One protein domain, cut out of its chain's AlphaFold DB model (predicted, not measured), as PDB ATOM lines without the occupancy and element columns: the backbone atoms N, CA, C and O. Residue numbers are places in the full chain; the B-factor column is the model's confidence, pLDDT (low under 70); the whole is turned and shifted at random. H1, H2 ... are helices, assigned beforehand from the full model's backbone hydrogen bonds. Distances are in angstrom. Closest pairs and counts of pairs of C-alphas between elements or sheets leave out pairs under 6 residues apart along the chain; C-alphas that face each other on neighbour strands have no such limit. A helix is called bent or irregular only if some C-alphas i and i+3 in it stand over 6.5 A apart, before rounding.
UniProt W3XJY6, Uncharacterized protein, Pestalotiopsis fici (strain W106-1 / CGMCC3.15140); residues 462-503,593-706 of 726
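AT A GLANCE: This is residues 462 to 503 and 593 to 706 of the 726 residues of an uncharacterized protein of Pestalotiopsis fici (strain W106-1 / CGMCC3.15140) (UniProt W3XJY6). Two long helices, H1 and H6, lie side by side and run opposite ways, making a long slender rod; H5 folds against the first part of H6 as the other arm of a helical hairpin. The short H3 and H4 lie beside H1, and at the far end of H6 residues 698 to 706, of which 698 to 700 belong to H6 and 703 to 706 to H7, stick out. The printed part has 156 residues with seven named helices, H1 to H7 in order along the chain, and no named strand; its class is all helix. It is extended, with a radius of gyration of the C-alphas of 25.9 A and spans of 102 by 29 by 19 A.

IN THESE COORDINATES: H1, residues 462 to 495, starts with C-alpha 462 at (0.254, -27.392, -4.469) and is 49.2 A long; it is only just irregular, with C-alphas 463 and 466 7.0 A apart. H2 is residues 497 to 500, H3 residues 593 to 597, and H4 residues 606 to 615. H5, residues 620 to 637, is 25.1 A long with a kink of 41 degrees near residue 631; it is only just irregular, with C-alphas 632 and 635 6.7 A apart. H6, residues 650 to 700, starts with C-alpha 650 at (-48.607, -8.971, -35.699) and is 73.4 A long. H7, residues 703 to 706, ends with C-alpha 706 at (21.089, -28.348, 7.699).

HOW THE PARTS SIT: H6 is the hub, touching H1, H2 and H5. H1 and H6 touch at a shallow tilt of 1 degrees, opposite ways, the closest C-alphas being those of Ala 480 and Arg 672, 4.6 A apart. H6 touches H2 with residues 650 to 654 alone, closest at Leu 499 and Leu 654, whose C-alphas are 7.1 A apart. H5 and H6 form a helical hairpin at a shallow tilt of 22 degrees; residues 651 to 655 alone of H6 touch H5, and the closest C-alphas, of Lys 627 and Val 651, are 5.3 A apart. With residues 489 to 493 alone, H1 only just touches H3, with 3 pairs of C-alphas within 8 A, closest at Arg 493 and Leu 596, 7.5 A. H1 and H4 are close but not clearly touching, the closest C-alphas, of Ile 485 and Ser 606, being 7.4 A apart. H6 and H7 meet only through their link. Each O i to N i+4 pair is within hydrogen-bond range in H3, H4 and H6, against 26 of 30 in H1 and 11 of 14 in H5; H2 and H7 are too short for such a pair.

THE WHOLE: The C-alphas farthest apart, of Val 640 and Arg 706, are 102.2 A apart. Residues 504 to 592 are not printed, and C-alphas 503 and 593 are 16.0 A apart across the cut. The link from H5 to H6 is long, and within it and H5 residues 637 to 642 stand free. The mean pLDDT of the printed part is 76.1; 59 residues are under 70, among them 599 to 626 and 628 to 649.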
ATOM      1  N   SER A 462      -0.108 -26.770  -3.191       92.94
ATOM      2  CA  SER A 462       0.254 -27.392  -4.469       92.94
ATOM      3  C   SER A 462      -0.709 -28.520  -4.868       92.94
ATOM      4  O   SER A 462      -0.962 -28.723  -6.050       92.94
ATOM      5  N   SER A 463      -1.298 -29.208  -3.888       92.75
ATOM      6  CA  SER A 463      -2.244 -30.304  -4.123       92.75
ATOM      7  C   SER A 463      -3.652 -29.799  -4.452       92.75
ATOM      8  O   SER A 463      -4.298 -30.294  -5.372       92.75
ATOM      9  N   LEU A 464      -4.151 -28.822  -3.686       93.94
ATOM     10  CA  LEU A 464      -5.562 -28.425  -3.703       93.94
ATOM     11  C   LEU A 464      -5.862 -27.221  -4.595       93.94
ATOM     12  O   LEU A 464      -6.969 -27.143  -5.122       93.94
ATOM     13  N   VAL A 465      -4.923 -26.285  -4.784       93.62
ATOM     14  CA  VAL A 465      -5.190 -25.056  -5.555       93.62
ATOM     15  C   VAL A 465      -5.577 -25.364  -7.006       93.62
ATOM     16  O   VAL A 465      -6.623 -24.871  -7.427       93.62
ATOM     17  N   PRO A 466      -4.850 -26.210  -7.770       89.56
ATOM     18  CA  PRO A 466      -5.244 -26.532  -9.145       89.56
ATOM     19  C   PRO A 466      -6.633 -27.178  -9.231       89.56
ATOM     20  O   PRO A 466      -7.425 -26.836 -10.110       89.56
ATOM     21  N   PHE A 467      -6.955 -28.061  -8.283       89.50
ATOM     22  CA  PHE A 467      -8.252 -28.729  -8.205       89.50
ATOM     23  C   PHE A 467      -9.389 -27.754  -7.867       89.50
ATOM     24  O   PHE A 467     -10.413 -27.726  -8.553       89.50
ATOM     25  N   ALA A 468      -9.198 -26.900  -6.860       91.62
ATOM     26  CA  ALA A 468     -10.173 -25.889  -6.462       91.62
ATOM     27  C   ALA A 468     -10.400 -24.848  -7.569       91.62
ATOM     28  O   ALA A 468     -11.545 -24.503  -7.866       91.62
ATOM     29  N   SER A 469      -9.332 -24.390  -8.229       89.25
ATOM     30  CA  SER A 469      -9.415 -23.474  -9.370       89.25
ATOM     31  C   SER A 469     -10.161 -24.091 -10.548       89.25
ATOM     32  O   SER A 469     -10.970 -23.403 -11.173       89.25
ATOM     33  N   LEU A 470      -9.944 -25.381 -10.830       85.12
ATOM     34  CA  LEU A 470     -10.706 -26.095 -11.850       85.12
ATOM     35  C   LEU A 470     -12.189 -26.148 -11.484       85.12
ATOM     36  O   LEU A 470     -13.018 -25.719 -12.278       85.12
ATOM     37  N   LEU A 471     -12.529 -26.609 -10.279       87.44
ATOM     38  CA  LEU A 471     -13.920 -26.733  -9.839       87.44
ATOM     39  C   LEU A 471     -14.654 -25.382  -9.867       87.44
ATOM     40  O   LEU A 471     -15.777 -25.280 -10.367       87.44
ATOM     41  N   ALA A 472     -14.003 -24.318  -9.400       89.38
ATOM     42  CA  ALA A 472     -14.538 -22.964  -9.470       89.38
ATOM     43  C   ALA A 472     -14.712 -22.486 -10.926       89.38
ATOM     44  O   ALA A 472     -15.721 -21.876 -11.271       89.38
ATOM     45  N   SER A 473     -13.771 -22.799 -11.818       83.94
ATOM     46  CA  SER A 473     -13.883 -22.459 -13.240       83.94
ATOM     47  C   SER A 473     -15.009 -23.230 -13.946       83.94
ATOM     48  O   SER A 473     -15.751 -22.646 -14.740       83.94
ATOM     49  N   LEU A 474     -15.190 -24.514 -13.618       83.00
ATOM     50  CA  LEU A 474     -16.270 -25.358 -14.135       83.00
ATOM     51  C   LEU A 474     -17.634 -24.871 -13.686       83.00
ATOM     52  O   LEU A 474     -18.521 -24.702 -14.514       83.00
ATOM     53  N   THR A 475     -17.789 -24.592 -12.395       84.94
ATOM     54  CA  THR A 475     -19.042 -24.063 -11.850       84.94
ATOM     55  C   THR A 475     -19.375 -22.715 -12.482       84.94
ATOM     56  O   THR A 475     -20.482 -22.541 -12.984       84.94
ATOM     57  N   LEU A 476     -18.413 -21.792 -12.578       85.19
ATOM     58  CA  LEU A 476     -18.609 -20.507 -13.256       85.19
ATOM     59  C   LEU A 476     -18.956 -20.662 -14.740       85.19
ATOM     60  O   LEU A 476     -19.790 -19.911 -15.240       85.19
ATOM     61  N   THR A 477     -18.362 -21.625 -15.447       76.88
ATOM     62  CA  THR A 477     -18.658 -21.880 -16.868       76.88
ATOM     63  C   THR A 477     -20.023 -22.543 -17.056       76.88
ATOM     64  O   THR A 477     -20.754 -22.181 -17.979       76.88
ATOM     65  N   TYR A 478     -20.394 -23.454 -16.157       80.94
ATOM     66  CA  TYR A 478     -21.717 -24.069 -16.092       80.94
ATOM     67  C   TYR A 478     -22.796 -23.008 -15.837       80.94
ATOM     68  O   TYR A 478     -23.752 -22.901 -16.603       80.94
ATOM     69  N   PHE A 479     -22.597 -22.129 -14.849       79.00
ATOM     70  CA  PHE A 479     -23.464 -20.966 -14.628       79.00
ATOM     71  C   PHE A 479     -23.456 -20.005 -15.828       79.00
ATOM     72  O   PHE A 479     -24.495 -19.482 -16.220       79.00
ATOM     73  N   ALA A 480     -22.314 -19.787 -16.477       77.44
ATOM     74  CA  ALA A 480     -22.247 -18.923 -17.651       77.44
ATOM     75  C   ALA A 480     -22.983 -19.508 -18.866       77.44
ATOM     76  O   ALA A 480     -23.441 -18.737 -19.704       77.44
ATOM     77  N   THR A 481     -23.086 -20.832 -18.986       72.56
ATOM     78  CA  THR A 481     -23.592 -21.509 -20.192       72.56
ATOM     79  C   THR A 481     -24.990 -22.076 -19.957       72.56
ATOM     80  O   THR A 481     -25.955 -21.577 -20.525       72.56
ATOM     81  N   SER A 482     -25.142 -23.054 -19.065       73.69
ATOM     82  CA  SER A 482     -26.411 -23.751 -18.834       73.69
ATOM     83  C   SER A 482     -27.485 -22.835 -18.242       73.69
ATOM     84  O   SER A 482     -28.630 -22.852 -18.693       73.69
ATOM     85  N   TYR A 483     -27.123 -21.979 -17.280       78.81
ATOM     86  CA  TYR A 483     -28.087 -21.046 -16.686       78.81
ATOM     87  C   TYR A 483     -28.486 -19.925 -17.659       78.81
ATOM     88  O   TYR A 483     -29.665 -19.578 -17.740       78.81
ATOM     89  N   THR A 484     -27.553 -19.382 -18.449       77.88
ATOM     90  CA  THR A 484     -27.882 -18.302 -19.398       77.88
ATOM     91  C   THR A 484     -28.712 -18.805 -20.571       77.88
ATOM     92  O   THR A 484     -29.679 -18.141 -20.935       77.88
ATOM     93  N   ILE A 485     -28.421 -19.998 -21.095       76.12
ATOM     94  CA  ILE A 485     -29.225 -20.639 -22.142       76.12
ATOM     95  C   ILE A 485     -30.644 -20.905 -21.640       76.12
ATOM     96  O   ILE A 485     -31.604 -20.500 -22.292       76.12
ATOM     97  N   GLY A 486     -30.797 -21.493 -20.447       78.44
ATOM     98  CA  GLY A 486     -32.120 -21.722 -19.856       78.44
ATOM     99  C   GLY A 486     -32.924 -20.427 -19.690       78.44
ATOM    100  O   GLY A 486     -34.120 -20.384 -19.983       78.44
ATOM    101  N   ARG A 487     -32.262 -19.332 -19.293       84.75
ATOM    102  CA  ARG A 487     -32.884 -18.002 -19.178       84.75
ATOM    103  C   ARG A 487     -33.227 -17.389 -20.535       84.75
ATOM    104  O   ARG A 487     -34.289 -16.780 -20.643       84.75
ATOM    105  N   LYS A 488     -32.385 -17.562 -21.562       82.12
ATOM    106  CA  LYS A 488     -32.683 -17.126 -22.936       82.12
ATOM    107  C   LYS A 488     -33.914 -17.850 -23.474       82.12
ATOM    108  O   LYS A 488     -34.853 -17.184 -23.890       82.12
ATOM    109  N   VAL A 489     -33.962 -19.178 -23.360       79.44
ATOM    110  CA  VAL A 489     -35.117 -20.000 -23.764       79.44
ATOM    111  C   VAL A 489     -36.393 -19.567 -23.045       79.44
ATOM    112  O   VAL A 489     -37.416 -19.329 -23.685       79.44
ATOM    113  N   SER A 490     -36.332 -19.419 -21.720       83.69
ATOM    114  CA  SER A 490     -37.474 -18.967 -20.921       83.69
ATOM    115  C   SER A 490     -37.948 -17.568 -21.322       83.69
ATOM    116  O   SER A 490     -39.153 -17.332 -21.369       83.69
ATOM    117  N   ALA A 491     -37.026 -16.657 -21.643       84.56
ATOM    118  CA  ALA A 491     -37.369 -15.317 -22.097       84.56
ATOM    119  C   ALA A 491     -37.997 -15.319 -23.498       84.56
ATOM    120  O   ALA A 491     -39.009 -14.647 -23.666       84.56
ATOM    121  N   VAL A 492     -37.470 -16.089 -24.469       80.12
ATOM    122  CA  VAL A 492     -38.116 -16.256 -25.792       80.12
ATOM    123  C   VAL A 492     -39.540 -16.754 -25.608       80.12
ATOM    124  O   VAL A 492     -40.461 -16.177 -26.174       80.12
ATOM    125  N   ARG A 493     -39.728 -17.787 -24.779       79.00
ATOM    126  CA  ARG A 493     -41.050 -18.357 -24.522       79.00
ATOM    127  C   ARG A 493     -42.019 -17.308 -23.972       79.00
ATOM    128  O   ARG A 493     -43.092 -17.175 -24.539       79.00
ATOM    129  N   SER A 494     -41.640 -16.552 -22.934       83.19
ATOM    130  CA  SER A 494     -42.563 -15.591 -22.307       83.19
ATOM    131  C   SER A 494     -42.860 -14.379 -23.191       83.19
ATOM    132  O   SER A 494     -43.984 -13.903 -23.225       83.19
ATOM    133  N   GLU A 495     -41.858 -13.835 -23.887       81.06
ATOM    134  CA  GLU A 495     -42.053 -12.633 -24.714       81.06
ATOM    135  C   GLU A 495     -42.799 -12.932 -26.019       81.06
ATOM    136  O   GLU A 495     -43.381 -12.021 -26.597       81.06
ATOM    137  N   MET A 496     -42.806 -14.195 -26.462       72.69
ATOM    138  CA  MET A 496     -43.493 -14.637 -27.680       72.69
ATOM    139  C   MET A 496     -44.866 -15.269 -27.411       72.69
ATOM    140  O   MET A 496     -45.540 -15.683 -28.353       72.69
ATOM    141  N   GLU A 497     -45.324 -15.309 -26.154       73.81
ATOM    142  CA  GLU A 497     -46.699 -15.710 -25.813       73.81
ATOM    143  C   GLU A 497     -47.746 -14.818 -26.494       73.81
ATOM    144  O   GLU A 497     -48.795 -15.320 -26.895       73.81
ATOM    145  N   CYS A 498     -47.443 -13.533 -26.719       68.44
ATOM    146  CA  CYS A 498     -48.346 -12.612 -27.413       68.44
ATOM    147  C   CYS A 498     -48.678 -13.055 -28.845       68.44
ATOM    148  O   CYS A 498     -49.797 -12.843 -29.298       68.44
ATOM    149  N   LEU A 499     -47.756 -13.728 -29.542       65.00
ATOM    150  CA  LEU A 499     -47.986 -14.229 -30.899       65.00
ATOM    151  C   LEU A 499     -48.907 -15.451 -30.928       65.00
ATOM    152  O   LEU A 499     -49.503 -15.723 -31.962       65.00
ATOM    153  N   ARG A 500     -49.074 -16.166 -29.808       67.06
ATOM    154  CA  ARG A 500     -50.051 -17.265 -29.709       67.06
ATOM    155  C   ARG A 500     -51.489 -16.778 -29.579       67.06
ATOM    156  O   ARG A 500     -52.404 -17.554 -29.815       67.06
ATOM    157  N   ALA A 501     -51.688 -15.530 -29.160       66.38
ATOM    158  CA  ALA A 501     -53.019 -14.942 -29.046       66.38
ATOM    159  C   ALA A 501     -53.616 -14.570 -30.416       66.38
ATOM    160  O   ALA A 501     -54.796 -14.241 -30.499       66.38
ATOM    161  N   TRP A 502     -52.815 -14.617 -31.487       68.00
ATOM    162  CA  TRP A 502     -53.266 -14.345 -32.846       68.00
ATOM    163  C   TRP A 502     -53.909 -15.593 -33.475       68.00
ATOM    164  O   TRP A 502     -53.384 -16.691 -33.298       68.00
ATOM    165  N   PRO A 503     -55.008 -15.454 -34.244       66.62
ATOM    166  CA  PRO A 503     -55.653 -16.588 -34.901       66.62
ATOM    167  C   PRO A 503     -54.688 -17.314 -35.852       66.62
ATOM    168  O   PRO A 503     -54.096 -16.676 -36.728       66.62
ATOM    169  N   LEU A 593     -39.917 -21.845 -32.403       69.06
ATOM    170  CA  LEU A 593     -40.967 -21.752 -31.380       69.06
ATOM    171  C   LEU A 593     -41.682 -23.088 -31.138       69.06
ATOM    172  O   LEU A 593     -41.979 -23.418 -29.987       69.06
ATOM    173  N   LYS A 594     -41.944 -23.862 -32.196       71.88
ATOM    174  CA  LYS A 594     -42.532 -25.202 -32.093       71.88
ATOM    175  C   LYS A 594     -41.614 -26.142 -31.308       71.88
ATOM    176  O   LYS A 594     -42.042 -26.709 -30.303       71.88
ATOM    177  N   ASN A 595     -40.335 -26.198 -31.678       70.75
ATOM    178  CA  ASN A 595     -39.328 -27.027 -31.009       70.75
ATOM    179  C   ASN A 595     -39.160 -26.652 -29.525       70.75
ATOM    180  O   ASN A 595     -39.013 -27.517 -28.661       70.75
ATOM    181  N   LEU A 596     -39.232 -25.354 -29.201       68.12
ATOM    182  CA  LEU A 596     -39.198 -24.863 -27.820       68.12
ATOM    183  C   LEU A 596     -40.424 -25.280 -26.991       68.12
ATOM    184  O   LEU A 596     -40.311 -25.382 -25.765       68.12
ATOM    185  N   ASN A 597     -41.585 -25.491 -27.616       66.31
ATOM    186  CA  ASN A 597     -42.830 -25.867 -26.936       66.31
ATOM    187  C   ASN A 597     -42.947 -27.370 -26.704       66.31
ATOM    188  O   ASN A 597     -43.437 -27.778 -25.656       66.31
ATOM    189  N   GLU A 598     -42.445 -28.178 -27.635       70.12
ATOM    190  CA  GLU A 598     -42.422 -29.643 -27.528       70.12
ATOM    191  C   GLU A 598     -41.415 -30.146 -26.475       70.12
ATOM    192  O   GLU A 598     -41.325 -31.340 -26.204       70.12
ATOM    193  N   GLY A 599     -40.670 -29.238 -25.831       58.38
ATOM    194  CA  GLY A 599     -39.768 -29.577 -24.732       58.38
ATOM    195  C   GLY A 599     -38.561 -30.399 -25.176       58.38
ATOM    196  O   GLY A 599     -37.935 -31.047 -24.334       58.38
ATOM    197  N   ILE A 600     -38.227 -30.366 -26.473       57.00
ATOM    198  CA  ILE A 600     -37.077 -31.069 -27.040       57.00
ATOM    199  C   ILE A 600     -35.834 -30.669 -26.236       57.00
ATOM    200  O   ILE A 600     -35.495 -29.491 -26.096       57.00
ATOM    201  N   ARG A 601     -35.195 -31.667 -25.614       51.41
ATOM    202  CA  ARG A 601     -34.015 -31.481 -24.767       51.41
ATOM    203  C   ARG A 601     -32.837 -31.141 -25.678       51.41
ATOM    204  O   ARG A 601     -32.311 -32.014 -26.353       51.41
ATOM    205  N   TRP A 602     -32.406 -29.884 -25.659       56.44
ATOM    206  CA  TRP A 602     -31.207 -29.402 -26.349       56.44
ATOM    207  C   TRP A 602     -29.945 -29.965 -25.666       56.44
ATOM    208  O   TRP A 602     -29.273 -29.263 -24.914       56.44
ATOM    209  N   SER A 603     -29.654 -31.261 -25.830       41.91
ATOM    210  CA  SER A 603     -28.554 -31.952 -25.129       41.91
ATOM    211  C   SER A 603     -27.225 -32.008 -25.898       41.91
ATOM    212  O   SER A 603     -26.324 -32.727 -25.482       41.91
ATOM    213  N   GLY A 604     -27.061 -31.227 -26.971       44.72
ATOM    214  CA  GLY A 604     -25.792 -31.104 -27.716       44.72
ATOM    215  C   GLY A 604     -25.617 -29.810 -28.530       44.72
ATOM    216  O   GLY A 604     -24.528 -29.534 -29.015       44.72
ATOM    217  N   GLU A 605     -26.654 -28.974 -28.612       49.09
ATOM    218  CA  GLU A 605     -26.818 -27.894 -29.602       49.09
ATOM    219  C   GLU A 605     -26.857 -26.493 -28.956       49.09
ATOM    220  O   GLU A 605     -27.571 -25.587 -29.386       49.09
ATOM    221  N   SER A 606     -26.096 -26.277 -27.878       51.03
ATOM    222  CA  SER A 606     -26.021 -24.951 -27.237       51.03
ATOM    223  C   SER A 606     -25.536 -23.855 -28.200       51.03
ATOM    224  O   SER A 606     -25.899 -22.689 -28.039       51.03
ATOM    225  N   VAL A 607     -24.739 -24.240 -29.203       51.66
ATOM    226  CA  VAL A 607     -24.208 -23.373 -30.262       51.66
ATOM    227  C   VAL A 607     -25.277 -23.041 -31.305       51.66
ATOM    228  O   VAL A 607     -25.399 -21.869 -31.661       51.66
ATOM    229  N   ASP A 608     -26.086 -24.015 -31.728       54.81
ATOM    230  CA  ASP A 608     -27.145 -23.801 -32.726       54.81
ATOM    231  C   ASP A 608     -28.303 -22.991 -32.161       54.81
ATOM    232  O   ASP A 608     -28.886 -22.170 -32.866       54.81
ATOM    233  N   LEU A 609     -28.585 -23.130 -30.865       62.12
ATOM    234  CA  LEU A 609     -29.576 -22.305 -30.189       62.12
ATOM    235  C   LEU A 609     -29.113 -20.847 -30.047       62.12
ATOM    236  O   LEU A 609     -29.874 -19.941 -30.372       62.12
ATOM    237  N   ASP A 610     -27.872 -20.590 -29.605       61.62
ATOM    238  CA  ASP A 610     -27.318 -19.223 -29.531       61.62
ATOM    239  C   ASP A 610     -27.230 -18.592 -30.939       61.62
ATOM    240  O   ASP A 610     -27.485 -17.394 -31.089       61.62
ATOM    241  N   PHE A 611     -26.909 -19.380 -31.974       64.25
ATOM    242  CA  PHE A 611     -26.903 -18.944 -33.374       64.25
ATOM    243  C   PHE A 611     -28.313 -18.604 -33.867       64.25
ATOM    244  O   PHE A 611     -28.544 -17.478 -34.305       64.25
ATOM    245  N   SER A 612     -29.264 -19.525 -33.701       67.25
ATOM    246  CA  SER A 612     -30.672 -19.352 -34.082       67.25
ATOM    247  C   SER A 612     -31.352 -18.211 -33.331       67.25
ATOM    248  O   SER A 612     -32.286 -17.599 -33.831       67.25
ATOM    249  N   ILE A 613     -30.889 -17.912 -32.120       67.56
ATOM    250  CA  ILE A 613     -31.316 -16.752 -31.345       67.56
ATOM    251  C   ILE A 613     -30.674 -15.463 -31.878       67.56
ATOM    252  O   ILE A 613     -31.335 -14.430 -31.954       67.56
ATOM    253  N   SER A 614     -29.389 -15.495 -32.229       66.38
ATOM    254  CA  SER A 614     -28.662 -14.317 -32.718       66.38
ATOM    255  C   SER A 614     -29.181 -13.848 -34.075       66.38
ATOM    256  O   SER A 614     -29.259 -12.643 -34.311       66.38
ATOM    257  N   THR A 615     -29.581 -14.780 -34.944       66.00
ATOM    258  CA  THR A 615     -30.199 -14.463 -36.234       66.00
ATOM    259  C   THR A 615     -31.474 -13.640 -36.056       66.00
ATOM    260  O   THR A 615     -31.676 -12.702 -36.818       66.00
ATOM    261  N   LEU A 616     -32.262 -13.851 -34.994       66.31
ATOM    262  CA  LEU A 616     -33.479 -13.066 -34.724       66.31
ATOM    263  C   LEU A 616     -33.242 -11.552 -34.613       66.31
ATOM    264  O   LEU A 616     -34.145 -10.780 -34.912       66.31
ATOM    265  N   PHE A 617     -32.045 -11.111 -34.210       67.50
ATOM    266  CA  PHE A 617     -31.740  -9.689 -34.006       67.50
ATOM    267  C   PHE A 617     -31.133  -8.986 -35.219       67.50
ATOM    268  O   PHE A 617     -30.954  -7.771 -35.164       67.50
ATOM    269  N   ILE A 618     -30.765  -9.709 -36.277       62.97
ATOM    270  CA  ILE A 618     -30.099  -9.128 -37.454       62.97
ATOM    271  C   ILE A 618     -31.120  -8.457 -38.396       62.97
ATOM    272  O   ILE A 618     -30.762  -7.556 -39.153       62.97
ATOM    273  N   TYR A 619     -32.401  -8.830 -38.309       61.97
ATOM    274  CA  TYR A 619     -33.419  -8.522 -39.323       61.97
ATOM    275  C   TYR A 619     -34.330  -7.318 -39.017       61.97
ATOM    276  O   TYR A 619     -35.372  -7.169 -39.653       61.97
ATOM    277  N   ASP A 620     -33.944  -6.421 -38.102       63.50
ATOM    278  CA  ASP A 620     -34.758  -5.244 -37.725       63.50
ATOM    279  C   ASP A 620     -35.214  -4.407 -38.931       63.50
ATOM    280  O   ASP A 620     -36.369  -3.995 -39.002       63.50
ATOM    281  N   LYS A 621     -34.322  -4.187 -39.908       63.81
ATOM    282  CA  LYS A 621     -34.619  -3.367 -41.095       63.81
ATOM    283  C   LYS A 621     -35.623  -4.021 -42.044       63.81
ATOM    284  O   LYS A 621     -36.383  -3.324 -42.705       63.81
ATOM    285  N   GLU A 622     -35.610  -5.347 -42.143       65.38
ATOM    286  CA  GLU A 622     -36.551  -6.093 -42.986       65.38
ATOM    287  C   GLU A 622     -37.930  -6.144 -42.312       65.38
ATOM    288  O   GLU A 622     -38.950  -5.971 -42.976       65.38
ATOM    289  N   LEU A 623     -37.963  -6.277 -40.982       67.06
ATOM    290  CA  LEU A 623     -39.190  -6.253 -40.179       67.06
ATOM    291  C   LEU A 623     -39.927  -4.904 -40.240       67.06
ATOM    292  O   LEU A 623     -41.157  -4.891 -40.255       67.06
ATOM    293  N   GLU A 624     -39.210  -3.779 -40.325       67.06
ATOM    294  CA  GLU A 624     -39.818  -2.449 -40.500       67.06
ATOM    295  C   GLU A 624     -40.597  -2.328 -41.817       67.06
ATOM    296  O   GLU A 624     -41.750  -1.890 -41.814       67.06
ATOM    297  N   ILE A 625     -40.013  -2.796 -42.925       65.12
ATOM    298  CA  ILE A 625     -40.658  -2.801 -44.250       65.12
ATOM    299  C   ILE A 625     -41.957  -3.621 -44.206       65.12
ATOM    300  O   ILE A 625     -42.987  -3.222 -44.753       65.12
ATOM    301  N   TRP A 626     -41.932  -4.750 -43.499       68.75
ATOM    302  CA  TRP A 626     -43.091  -5.622 -43.335       68.75
ATOM    303  C   TRP A 626     -44.169  -5.055 -42.415       68.75
ATOM    304  O   TRP A 626     -45.357  -5.196 -42.709       68.75
ATOM    305  N   LYS A 627     -43.786  -4.364 -41.340       70.69
ATOM    306  CA  LYS A 627     -44.726  -3.656 -40.465       70.69
ATOM    307  C   LYS A 627     -45.500  -2.587 -41.238       70.69
ATOM    308  O   LYS A 627     -46.706  -2.425 -41.033       70.69
ATOM    309  N   ASP A 628     -44.823  -1.877 -42.136       66.81
ATOM    310  CA  ASP A 628     -45.450  -0.887 -43.009       66.81
ATOM    311  C   ASP A 628     -46.394  -1.537 -44.023       66.81
ATOM    312  O   ASP A 628     -47.499  -1.029 -44.243       66.81
ATOM    313  N   PHE A 629     -46.011  -2.678 -44.595       65.44
ATOM    314  CA  PHE A 629     -46.864  -3.459 -45.488       65.44
ATOM    315  C   PHE A 629     -48.135  -3.968 -44.781       65.44
ATOM    316  O   PHE A 629     -49.245  -3.747 -45.275       65.44
ATOM    317  N   GLU A 630     -48.004  -4.560 -43.588       67.19
ATOM    318  CA  GLU A 630     -49.132  -5.080 -42.800       67.19
ATOM    319  C   GLU A 630     -50.143  -3.974 -42.452       67.19
ATOM    320  O   GLU A 630     -51.349  -4.129 -42.668       67.19
ATOM    321  N   ASN A 631     -49.649  -2.820 -41.990       67.12
ATOM    322  CA  ASN A 631     -50.478  -1.658 -41.659       67.12
ATOM    323  C   ASN A 631     -51.200  -1.056 -42.872       67.12
ATOM    324  O   ASN A 631     -52.296  -0.514 -42.739       67.12
ATOM    325  N   SER A 632     -50.584  -1.104 -44.052       62.03
ATOM    326  CA  SER A 632     -51.131  -0.437 -45.243       62.03
ATOM    327  C   SER A 632     -52.133  -1.283 -45.988       62.03
ATOM    328  O   SER A 632     -53.092  -0.735 -46.523       62.03
ATOM    329  N   TYR A 633     -51.864  -2.582 -46.068       58.69
ATOM    330  CA  TYR A 633     -52.481  -3.472 -47.038       58.69
ATOM    331  C   TYR A 633     -53.243  -4.599 -46.341       58.69
ATOM    332  O   TYR A 633     -54.457  -4.718 -46.505       58.69
ATOM    333  N   VAL A 634     -52.567  -5.363 -45.477       61.69
ATOM    334  CA  VAL A 634     -53.138  -6.561 -44.835       61.69
ATOM    335  C   VAL A 634     -54.323  -6.207 -43.934       61.69
ATOM    336  O   VAL A 634     -55.388  -6.811 -44.065       61.69
ATOM    337  N   LYS A 635     -54.202  -5.165 -43.098       63.88
ATOM    338  CA  LYS A 635     -55.311  -4.699 -42.244       63.88
ATOM    339  C   LYS A 635     -56.545  -4.230 -43.022       63.88
ATOM    340  O   LYS A 635     -57.648  -4.322 -42.498       63.88
ATOM    341  N   ARG A 636     -56.391  -3.752 -44.264       63.16
ATOM    342  CA  ARG A 636     -57.525  -3.303 -45.098       63.16
ATOM    343  C   ARG A 636     -58.253  -4.459 -45.783       63.16
ATOM    344  O   ARG A 636     -59.440  -4.340 -46.065       63.16
ATOM    345  N   ILE A 637     -57.553  -5.562 -46.048       58.62
ATOM    346  CA  ILE A 637     -58.089  -6.734 -46.760       58.62
ATOM    347  C   ILE A 637     -58.634  -7.790 -45.791       58.62
ATOM    348  O   ILE A 637     -59.589  -8.486 -46.129       58.62
ATOM    349  N   ALA A 638     -58.090  -7.892 -44.575       56.81
ATOM    350  CA  ALA A 638     -58.536  -8.864 -43.572       56.81
ATOM    351  C   ALA A 638     -60.061  -8.838 -43.285       56.81
ATOM    352  O   ALA A 638     -60.660  -9.918 -43.272       56.81
ATOM    353  N   PRO A 639     -60.731  -7.668 -43.173       58.50
ATOM    354  CA  PRO A 639     -62.186  -7.603 -42.999       58.50
ATOM    355  C   PRO A 639     -62.961  -8.117 -44.221       58.50
ATOM    356  O   PRO A 639     -63.993  -8.764 -44.075       58.50
ATOM    357  N   VAL A 640     -62.443  -7.874 -45.433       55.84
ATOM    358  CA  VAL A 640     -63.032  -8.349 -46.701       55.84
ATOM    359  C   VAL A 640     -62.955  -9.877 -46.805       55.84
ATOM    360  O   VAL A 640     -63.830 -10.507 -47.390       55.84
ATOM    361  N   MET A 641     -61.939 -10.479 -46.184       48.75
ATOM    362  CA  MET A 641     -61.730 -11.928 -46.105       48.75
ATOM    363  C   MET A 641     -62.439 -12.584 -44.904       48.75
ATOM    364  O   MET A 641     -62.223 -13.768 -44.646       48.75
ATOM    365  N   GLY A 642     -63.258 -11.835 -44.151       53.41
ATOM    366  CA  GLY A 642     -64.016 -12.348 -43.004       53.41
ATOM    367  C   GLY A 642     -63.156 -12.782 -41.811       53.41
ATOM    368  O   GLY A 642     -63.586 -13.629 -41.032       53.41
ATOM    369  N   LYS A 643     -61.932 -12.253 -41.676       56.03
ATOM    370  CA  LYS A 643     -61.012 -12.585 -40.577       56.03
ATOM    371  C   LYS A 643     -61.009 -11.466 -39.533       56.03
ATOM    372  O   LYS A 643     -60.833 -10.301 -39.884       56.03
ATOM    373  N   GLU A 644     -61.172 -11.818 -38.257       57.88
ATOM    374  CA  GLU A 644     -61.023 -10.875 -37.140       57.88
ATOM    375  C   GLU A 644     -59.571 -10.375 -37.041       57.88
ATOM    376  O   GLU A 644     -58.626 -11.153 -37.184       57.88
ATOM    377  N   HIS A 645     -59.392  -9.071 -36.804       55.62
ATOM    378  CA  HIS A 645     -58.081  -8.426 -36.681       55.62
ATOM    379  C   HIS A 645     -57.929  -7.677 -35.345       55.62
ATOM    380  O   HIS A 645     -58.901  -7.123 -34.827       55.62
ATOM    381  N   SER A 646     -56.706  -7.636 -34.809       59.81
ATOM    382  CA  SER A 646     -56.329  -6.841 -33.628       59.81
ATOM    383  C   SER A 646     -56.053  -5.372 -33.998       59.81
ATOM    384  O   SER A 646     -55.687  -5.062 -35.137       59.81
ATOM    385  N   GLU A 647     -56.174  -4.453 -33.030       61.81
ATOM    386  CA  GLU A 647     -55.739  -3.055 -33.184       61.81
ATOM    387  C   GLU A 647     -54.214  -2.944 -33.384       61.81
ATOM    388  O   GLU A 647     -53.744  -2.073 -34.124       61.81
ATOM    389  N   SER A 648     -53.424  -3.863 -32.813       66.19
ATOM    390  CA  SER A 648     -51.974  -3.984 -33.043       66.19
ATOM    391  C   SER A 648     -51.657  -4.692 -34.372       66.19
ATOM    392  O   SER A 648     -52.529  -5.294 -34.991       66.19
ATOM    393  N   THR A 649     -50.437  -4.551 -34.903       69.75
ATOM    394  CA  THR A 649     -49.948  -5.391 -36.019       69.75
ATOM    395  C   THR A 649     -49.200  -6.597 -35.476       69.75
ATOM    396  O   THR A 649     -48.446  -6.446 -34.516       69.75
ATOM    397  N   ALA A 650     -49.324  -7.764 -36.112       70.19
ATOM    398  CA  ALA A 650     -48.607  -8.971 -35.699       70.19
ATOM    399  C   ALA A 650     -47.089  -8.766 -35.796       70.19
ATOM    400  O   ALA A 650     -46.347  -9.124 -34.881       70.19
ATOM    401  N   VAL A 651     -46.622  -8.097 -36.859       71.56
ATOM    402  CA  VAL A 651     -45.213  -7.705 -37.011       71.56
ATOM    403  C   VAL A 651     -44.827  -6.629 -35.985       71.56
ATOM    404  O   VAL A 651     -43.705  -6.621 -35.490       71.56
ATOM    405  N   GLY A 652     -45.750  -5.744 -35.595       74.12
ATOM    406  CA  GLY A 652     -45.520  -4.732 -34.556       74.12
ATOM    407  C   GLY A 652     -45.353  -5.321 -33.152       74.12
ATOM    408  O   GLY A 652     -44.447  -4.912 -32.416       74.12
ATOM    409  N   ASP A 653     -46.184  -6.300 -32.803       77.00
ATOM    410  CA  ASP A 653     -46.106  -7.048 -31.547       77.00
ATOM    411  C   ASP A 653     -44.847  -7.920 -31.510       77.00
ATOM    412  O   ASP A 653     -44.140  -7.929 -30.497       77.00
ATOM    413  N   LEU A 654     -44.496  -8.555 -32.638       76.00
ATOM    414  CA  LEU A 654     -43.232  -9.272 -32.815       76.00
ATOM    415  C   LEU A 654     -42.028  -8.344 -32.615       76.00
ATOM    416  O   LEU A 654     -41.141  -8.669 -31.832       76.00
ATOM    417  N   MET A 655     -41.989  -7.180 -33.270       76.38
ATOM    418  CA  MET A 655     -40.888  -6.218 -33.128       76.38
ATOM    419  C   MET A 655     -40.751  -5.717 -31.687       76.38
ATOM    420  O   MET A 655     -39.641  -5.580 -31.175       76.38
ATOM    421  N   SER A 656     -41.874  -5.484 -31.010       82.94
ATOM    422  CA  SER A 656     -41.891  -5.055 -29.611       82.94
ATOM    423  C   SER A 656     -41.411  -6.174 -28.670       82.94
ATOM    424  O   SER A 656     -40.644  -5.909 -27.741       82.94
ATOM    425  N   GLY A 657     -41.789  -7.432 -28.931       82.12
ATOM    426  CA  GLY A 657     -41.255  -8.616 -28.249       82.12
ATOM    427  C   GLY A 657     -39.753  -8.807 -28.489       82.12
ATOM    428  O   GLY A 657     -38.995  -8.998 -27.538       82.12
ATOM    429  N   LEU A 658     -39.294  -8.673 -29.737       80.75
ATOM    430  CA  LEU A 658     -37.878  -8.748 -30.116       80.75
ATOM    431  C   LEU A 658     -37.048  -7.628 -29.472       80.75
ATOM    432  O   LEU A 658     -35.950  -7.892 -28.985       80.75
ATOM    433  N   GLY A 659     -37.584  -6.407 -29.380       82.88
ATOM    434  CA  GLY A 659     -36.953  -5.297 -28.663       82.88
ATOM    435  C   GLY A 659     -36.734  -5.612 -27.178       82.88
ATOM    436  O   GLY A 659     -35.613  -5.504 -26.674       82.88
ATOM    437  N   ARG A 660     -37.771  -6.112 -26.486       87.75
ATOM    438  CA  ARG A 660     -37.664  -6.540 -25.077       87.75
ATOM    439  C   ARG A 660     -36.717  -7.730 -24.893       87.75
ATOM    440  O   ARG A 660     -35.963  -7.777 -23.915       87.75
ATOM    441  N   LEU A 661     -36.708  -8.677 -25.834       85.62
ATOM    442  CA  LEU A 661     -35.759  -9.792 -25.840       85.62
ATOM    443  C   LEU A 661     -34.320  -9.320 -26.007       85.62
ATOM    444  O   LEU A 661     -33.449  -9.810 -25.289       85.62
ATOM    445  N   ARG A 662     -34.068  -8.346 -26.888       85.75
ATOM    446  CA  ARG A 662     -32.730  -7.789 -27.110       85.75
ATOM    447  C   ARG A 662     -32.158  -7.227 -25.815       85.75
ATOM    448  O   ARG A 662     -31.024  -7.541 -25.459       85.75
ATOM    449  N   GLU A 663     -32.948  -6.459 -25.068       88.06
ATOM    450  CA  GLU A 663     -32.521  -5.926 -23.772       88.06
ATOM    451  C   GLU A 663     -32.253  -7.029 -22.738       88.06
ATOM    452  O   GLU A 663     -31.239  -6.997 -22.033       88.06
ATOM    453  N   ARG A 664     -33.142  -8.028 -22.638       89.25
ATOM    454  CA  ARG A 664     -32.962  -9.168 -21.720       89.25
ATOM    455  C   ARG A 664     -31.712  -9.972 -22.064       89.25
ATOM    456  O   ARG A 664     -30.960 -10.334 -21.160       89.25
ATOM    457  N   PHE A 665     -31.462 -10.225 -23.343       86.12
ATOM    458  CA  PHE A 665     -30.299 -10.988 -23.785       86.12
ATOM    459  C   PHE A 665     -29.017 -10.212 -23.606       86.12
ATOM    460  O   PHE A 665     -28.058 -10.789 -23.110       86.12
ATOM    461  N   HIS A 666     -29.022  -8.907 -23.871       86.62
ATOM    462  CA  HIS A 666     -27.886  -8.059 -23.545       86.62
ATOM    463  C   HIS A 666     -27.517  -8.166 -22.054       86.62
ATOM    464  O   HIS A 666     -26.342  -8.311 -21.713       86.62
ATOM    465  N   ARG A 667     -28.511  -8.192 -21.147       89.06
ATOM    466  CA  ARG A 667     -28.269  -8.446 -19.714       89.06
ATOM    467  C   ARG A 667     -27.694  -9.844 -19.454       89.06
ATOM    468  O   ARG A 667     -26.731  -9.958 -18.700       89.06
ATOM    469  N   PHE A 668     -28.243 -10.892 -20.068       86.81
ATOM    470  CA  PHE A 668     -27.751 -12.266 -19.883       86.81
ATOM    471  C   PHE A 668     -26.339 -12.476 -20.438       86.81
ATOM    472  O   PHE A 668     -25.518 -13.113 -19.780       86.81
ATOM    473  N   ASP A 669     -26.028 -11.903 -21.598       82.44
ATOM    474  CA  ASP A 669     -24.698 -11.948 -22.199       82.44
ATOM    475  C   ASP A 669     -23.689 -11.155 -21.361       82.44
ATOM    476  O   ASP A 669     -22.569 -11.619 -21.155       82.44
ATOM    477  N   LYS A 670     -24.098 -10.026 -20.765       87.94
ATOM    478  CA  LYS A 670     -23.275  -9.297 -19.788       87.94
ATOM    479  C   LYS A 670     -22.970 -10.148 -18.550       87.94
ATOM    480  O   LYS A 670     -21.819 -10.197 -18.119       87.94
ATOM    481  N   THR A 671     -23.956 -10.857 -17.994       86.50
ATOM    482  CA  THR A 671     -23.732 -11.795 -16.875       86.50
ATOM    483  C   THR A 671     -22.812 -12.947 -17.284       86.50
ATOM    484  O   THR A 671     -21.863 -13.258 -16.565       86.50
ATOM    485  N   ARG A 672     -23.022 -13.541 -18.467       83.06
ATOM    486  CA  ARG A 672     -22.145 -14.576 -19.039       83.06
ATOM    487  C   ARG A 672     -20.702 -14.093 -19.147       83.06
ATOM    488  O   ARG A 672     -19.772 -14.821 -18.793       83.06
ATOM    489  N   GLU A 673     -20.509 -12.869 -19.629       83.50
ATOM    490  CA  GLU A 673     -19.194 -12.258 -19.761       83.50
ATOM    491  C   GLU A 673     -18.539 -12.045 -18.390       83.50
ATOM    492  O   GLU A 673     -17.369 -12.385 -18.216       83.50
ATOM    493  N   GLN A 674     -19.288 -11.556 -17.398       88.12
ATOM    494  CA  GLN A 674     -18.805 -11.408 -16.023       88.12
ATOM    495  C   GLN A 674     -18.372 -12.751 -15.416       88.12
ATOM    496  O   GLN A 674     -17.254 -12.845 -14.911       88.12
ATOM    497  N   CYS A 675     -19.189 -13.805 -15.530       85.25
ATOM    498  CA  CYS A 675     -18.834 -15.153 -15.068       85.25
ATOM    499  C   CYS A 675     -17.580 -15.687 -15.776       85.25
ATOM    500  O   CYS A 675     -16.688 -16.243 -15.136       85.25
ATOM    501  N   THR A 676     -17.462 -15.457 -17.086       80.38
ATOM    502  CA  THR A 676     -16.282 -15.856 -17.870       80.38
ATOM    503  C   THR A 676     -15.027 -15.092 -17.428       80.38
ATOM    504  O   THR A 676     -13.950 -15.674 -17.295       80.38
ATOM    505  N   ARG A 677     -15.143 -13.783 -17.166       84.69
ATOM    506  CA  ARG A 677     -14.046 -12.957 -16.638       84.69
ATOM    507  C   ARG A 677     -13.619 -13.430 -15.246       84.69
ATOM    508  O   ARG A 677     -12.420 -13.546 -15.008       84.69
ATOM    509  N   ALA A 678     -14.570 -13.745 -14.368       88.50
ATOM    510  CA  ALA A 678     -14.299 -14.289 -13.039       88.50
ATOM    511  C   ALA A 678     -13.577 -15.645 -13.116       88.50
ATOM    512  O   ALA A 678     -12.547 -15.818 -12.473       88.50
ATOM    513  N   SER A 679     -14.040 -16.564 -13.973       85.06
ATOM    514  CA  SER A 679     -13.387 -17.864 -14.208       85.06
ATOM    515  C   SER A 679     -11.927 -17.693 -14.649       85.06
ATOM    516  O   SER A 679     -11.032 -18.372 -14.136       85.06
ATOM    517  N   ARG A 680     -11.651 -16.723 -15.531       82.19
ATOM    518  CA  ARG A 680     -10.281 -16.391 -15.945       82.19
ATOM    519  C   ARG A 680      -9.429 -15.883 -14.778       82.19
ATOM    520  O   ARG A 680      -8.290 -16.317 -14.646       82.19
ATOM    521  N   ILE A 681      -9.963 -14.990 -13.942       87.94
ATOM    522  CA  ILE A 681      -9.249 -14.471 -12.762       87.94
ATOM    523  C   ILE A 681      -8.921 -15.611 -11.794       87.94
ATOM    524  O   ILE A 681      -7.779 -15.719 -11.357       87.94
ATOM    525  N   VAL A 682      -9.882 -16.495 -11.518       89.25
ATOM    526  CA  VAL A 682      -9.688 -17.669 -10.651       89.25
ATOM    527  C   VAL A 682      -8.616 -18.608 -11.204       89.25
ATOM    528  O   VAL A 682      -7.764 -19.079 -10.454       89.25
ATOM    529  N   THR A 683      -8.625 -18.855 -12.516       83.44
ATOM    530  CA  THR A 683      -7.656 -19.749 -13.165       83.44
ATOM    531  C   THR A 683      -6.241 -19.161 -13.134       83.44
ATOM    532  O   THR A 683      -5.299 -19.849 -12.750       83.44
ATOM    533  N   ILE A 684      -6.080 -17.880 -13.489       86.25
ATOM    534  CA  ILE A 684      -4.768 -17.208 -13.491       86.25
ATOM    535  C   ILE A 684      -4.248 -17.029 -12.059       86.25
ATOM    536  O   ILE A 684      -3.096 -17.355 -11.785       86.25
ATOM    537  N   GLY A 685      -5.091 -16.551 -11.141       90.62
ATOM    538  CA  GLY A 685      -4.727 -16.360  -9.737       90.62
ATOM    539  C   GLY A 685      -4.344 -17.673  -9.054       90.62
ATOM    540  O   GLY A 685      -3.322 -17.732  -8.372       90.62
ATOM    541  N   GLY A 686      -5.101 -18.744  -9.309       91.12
ATOM    542  CA  GLY A 686      -4.759 -20.091  -8.855       91.12
ATOM    543  C   GLY A 686      -3.433 -20.590  -9.424       91.12
ATOM    544  O   GLY A 686      -2.612 -21.118  -8.680       91.12
ATOM    545  N   GLY A 687      -3.177 -20.357 -10.715       89.31
ATOM    546  CA  GLY A 687      -1.905 -20.696 -11.354       89.31
ATOM    547  C   GLY A 687      -0.702 -19.975 -10.735       89.31
ATOM    548  O   GLY A 687       0.320 -20.607 -10.483       89.31
ATOM    549  N   ILE A 688      -0.825 -18.678 -10.429       92.00
ATOM    550  CA  ILE A 688       0.238 -17.908  -9.758       92.00
ATOM    551  C   ILE A 688       0.497 -18.473  -8.359       92.00
ATOM    552  O   ILE A 688       1.640 -18.791  -8.037       92.00
ATOM    553  N   LEU A 689      -0.557 -18.653  -7.556       94.25
ATOM    554  CA  LEU A 689      -0.445 -19.201  -6.202       94.25
ATOM    555  C   LEU A 689       0.207 -20.589  -6.208       94.25
ATOM    556  O   LEU A 689       1.064 -20.884  -5.376       94.25
ATOM    557  N   TYR A 690      -0.169 -21.418  -7.179       93.62
ATOM    558  CA  TYR A 690       0.397 -22.741  -7.381       93.62
ATOM    559  C   TYR A 690       1.899 -22.698  -7.701       93.62
ATOM    560  O   TYR A 690       2.688 -23.371  -7.035       93.62
ATOM    561  N   ILE A 691       2.317 -21.871  -8.667       93.19
ATOM    562  CA  ILE A 691       3.733 -21.719  -9.038       93.19
ATOM    563  C   ILE A 691       4.547 -21.192  -7.851       93.19
ATOM    564  O   ILE A 691       5.632 -21.705  -7.574       93.19
ATOM    565  N   THR A 692       4.025 -20.213  -7.109       95.44
ATOM    566  CA  THR A 692       4.684 -19.699  -5.902       95.44
ATOM    567  C   THR A 692       4.853 -20.796  -4.851       95.44
ATOM    568  O   THR A 692       5.952 -20.964  -4.322       95.44
ATOM    569  N   ALA A 693       3.813 -21.594  -4.588       95.56
ATOM    570  CA  ALA A 693       3.903 -22.722  -3.664       95.56
ATOM    571  C   ALA A 693       4.957 -23.753  -4.109       95.56
ATOM    572  O   ALA A 693       5.722 -24.236  -3.278       95.56
ATOM    573  N   ARG A 694       5.057 -24.045  -5.414       94.88
ATOM    574  CA  ARG A 694       6.067 -24.956  -5.979       94.88
ATOM    575  C   ARG A 694       7.492 -24.453  -5.816       94.88
ATOM    576  O   ARG A 694       8.358 -25.227  -5.421       94.88
ATOM    577  N   LEU A 695       7.739 -23.174  -6.088       95.62
ATOM    578  CA  LEU A 695       9.064 -22.578  -5.914       95.62
ATOM    579  C   LEU A 695       9.518 -22.645  -4.453       95.62
ATOM    580  O   LEU A 695      10.666 -22.992  -4.180       95.62
ATOM    581  N   ILE A 696       8.602 -22.382  -3.517       95.69
ATOM    582  CA  ILE A 696       8.881 -22.501  -2.085       95.69
ATOM    583  C   ILE A 696       9.149 -23.962  -1.703       95.69
ATOM    584  O   ILE A 696      10.131 -24.224  -1.014       95.69
ATOM    585  N   LEU A 697       8.341 -24.919  -2.178       93.69
ATOM    586  CA  LEU A 697       8.577 -26.348  -1.930       93.69
ATOM    587  C   LEU A 697       9.960 -26.785  -2.412       93.69
ATOM    588  O   LEU A 697      10.683 -27.416  -1.648       93.69
ATOM    589  N   LEU A 698      10.346 -26.413  -3.638       93.94
ATOM    590  CA  LEU A 698      11.656 -26.742  -4.208       93.94
ATOM    591  C   LEU A 698      12.808 -26.169  -3.376       93.94
ATOM    592  O   LEU A 698      13.809 -26.853  -3.180       93.94
ATOM    593  N   ALA A 699      12.662 -24.950  -2.851       94.12
ATOM    594  CA  ALA A 699      13.648 -24.365  -1.945       94.12
ATOM    595  C   ALA A 699      13.708 -25.114  -0.601       94.12
ATOM    596  O   ALA A 699      14.794 -25.377  -0.079       94.12
ATOM    597  N   LEU A 700      12.551 -25.504  -0.057       93.75
ATOM    598  CA  LEU A 700      12.459 -26.216   1.217       93.75
ATOM    599  C   LEU A 700      13.028 -27.637   1.165       93.75
ATOM    600  O   LEU A 700      13.466 -28.106   2.208       93.75
ATOM    601  N   LEU A 701      13.132 -28.282  -0.007       92.81
ATOM    602  CA  LEU A 701      13.740 -29.620  -0.144       92.81
ATOM    603  C   LEU A 701      15.159 -29.711   0.435       92.81
ATOM    604  O   LEU A 701      15.570 -30.774   0.898       92.81
ATOM    605  N   PHE A 702      15.904 -28.605   0.404       92.12
ATOM    606  CA  PHE A 702      17.286 -28.544   0.879       92.12
ATOM    607  C   PHE A 702      17.396 -28.093   2.336       92.12
ATOM    608  O   PHE A 702      18.423 -28.327   2.970       92.12
ATOM    609  N   SER A 703      16.360 -27.453   2.886       91.38
ATOM    610  CA  SER A 703      16.422 -26.869   4.229       91.38
ATOM    611  C   SER A 703      16.684 -27.902   5.344       91.38
ATOM    612  O   SER A 703      17.586 -27.648   6.152       91.38
ATOM    613  N   PRO A 704      16.015 -29.079   5.376       88.56
ATOM    614  CA  PRO A 704      16.245 -30.108   6.395       88.56
ATOM    615  C   PRO A 704      17.661 -30.668   6.425       88.56
ATOM    616  O   PRO A 704      18.091 -31.165   7.460       88.56
ATOM    617  N   LEU A 705      18.411 -30.572   5.322       88.00
ATOM    618  CA  LEU A 705      19.783 -31.075   5.277       88.00
ATOM    619  C   LEU A 705      20.699 -30.336   6.258       88.00
ATOM    620  O   LEU A 705      21.698 -30.902   6.673       88.00
ATOM    621  N   ARG A 706      20.341 -29.115   6.687       88.88
ATOM    622  CA  ARG A 706      21.089 -28.348   7.699       88.88
ATOM    623  C   ARG A 706      20.990 -28.924   9.114       88.88
ATOM    624  O   ARG A 706      21.778 -28.526   9.969       88.88
TER     625      ARG A 706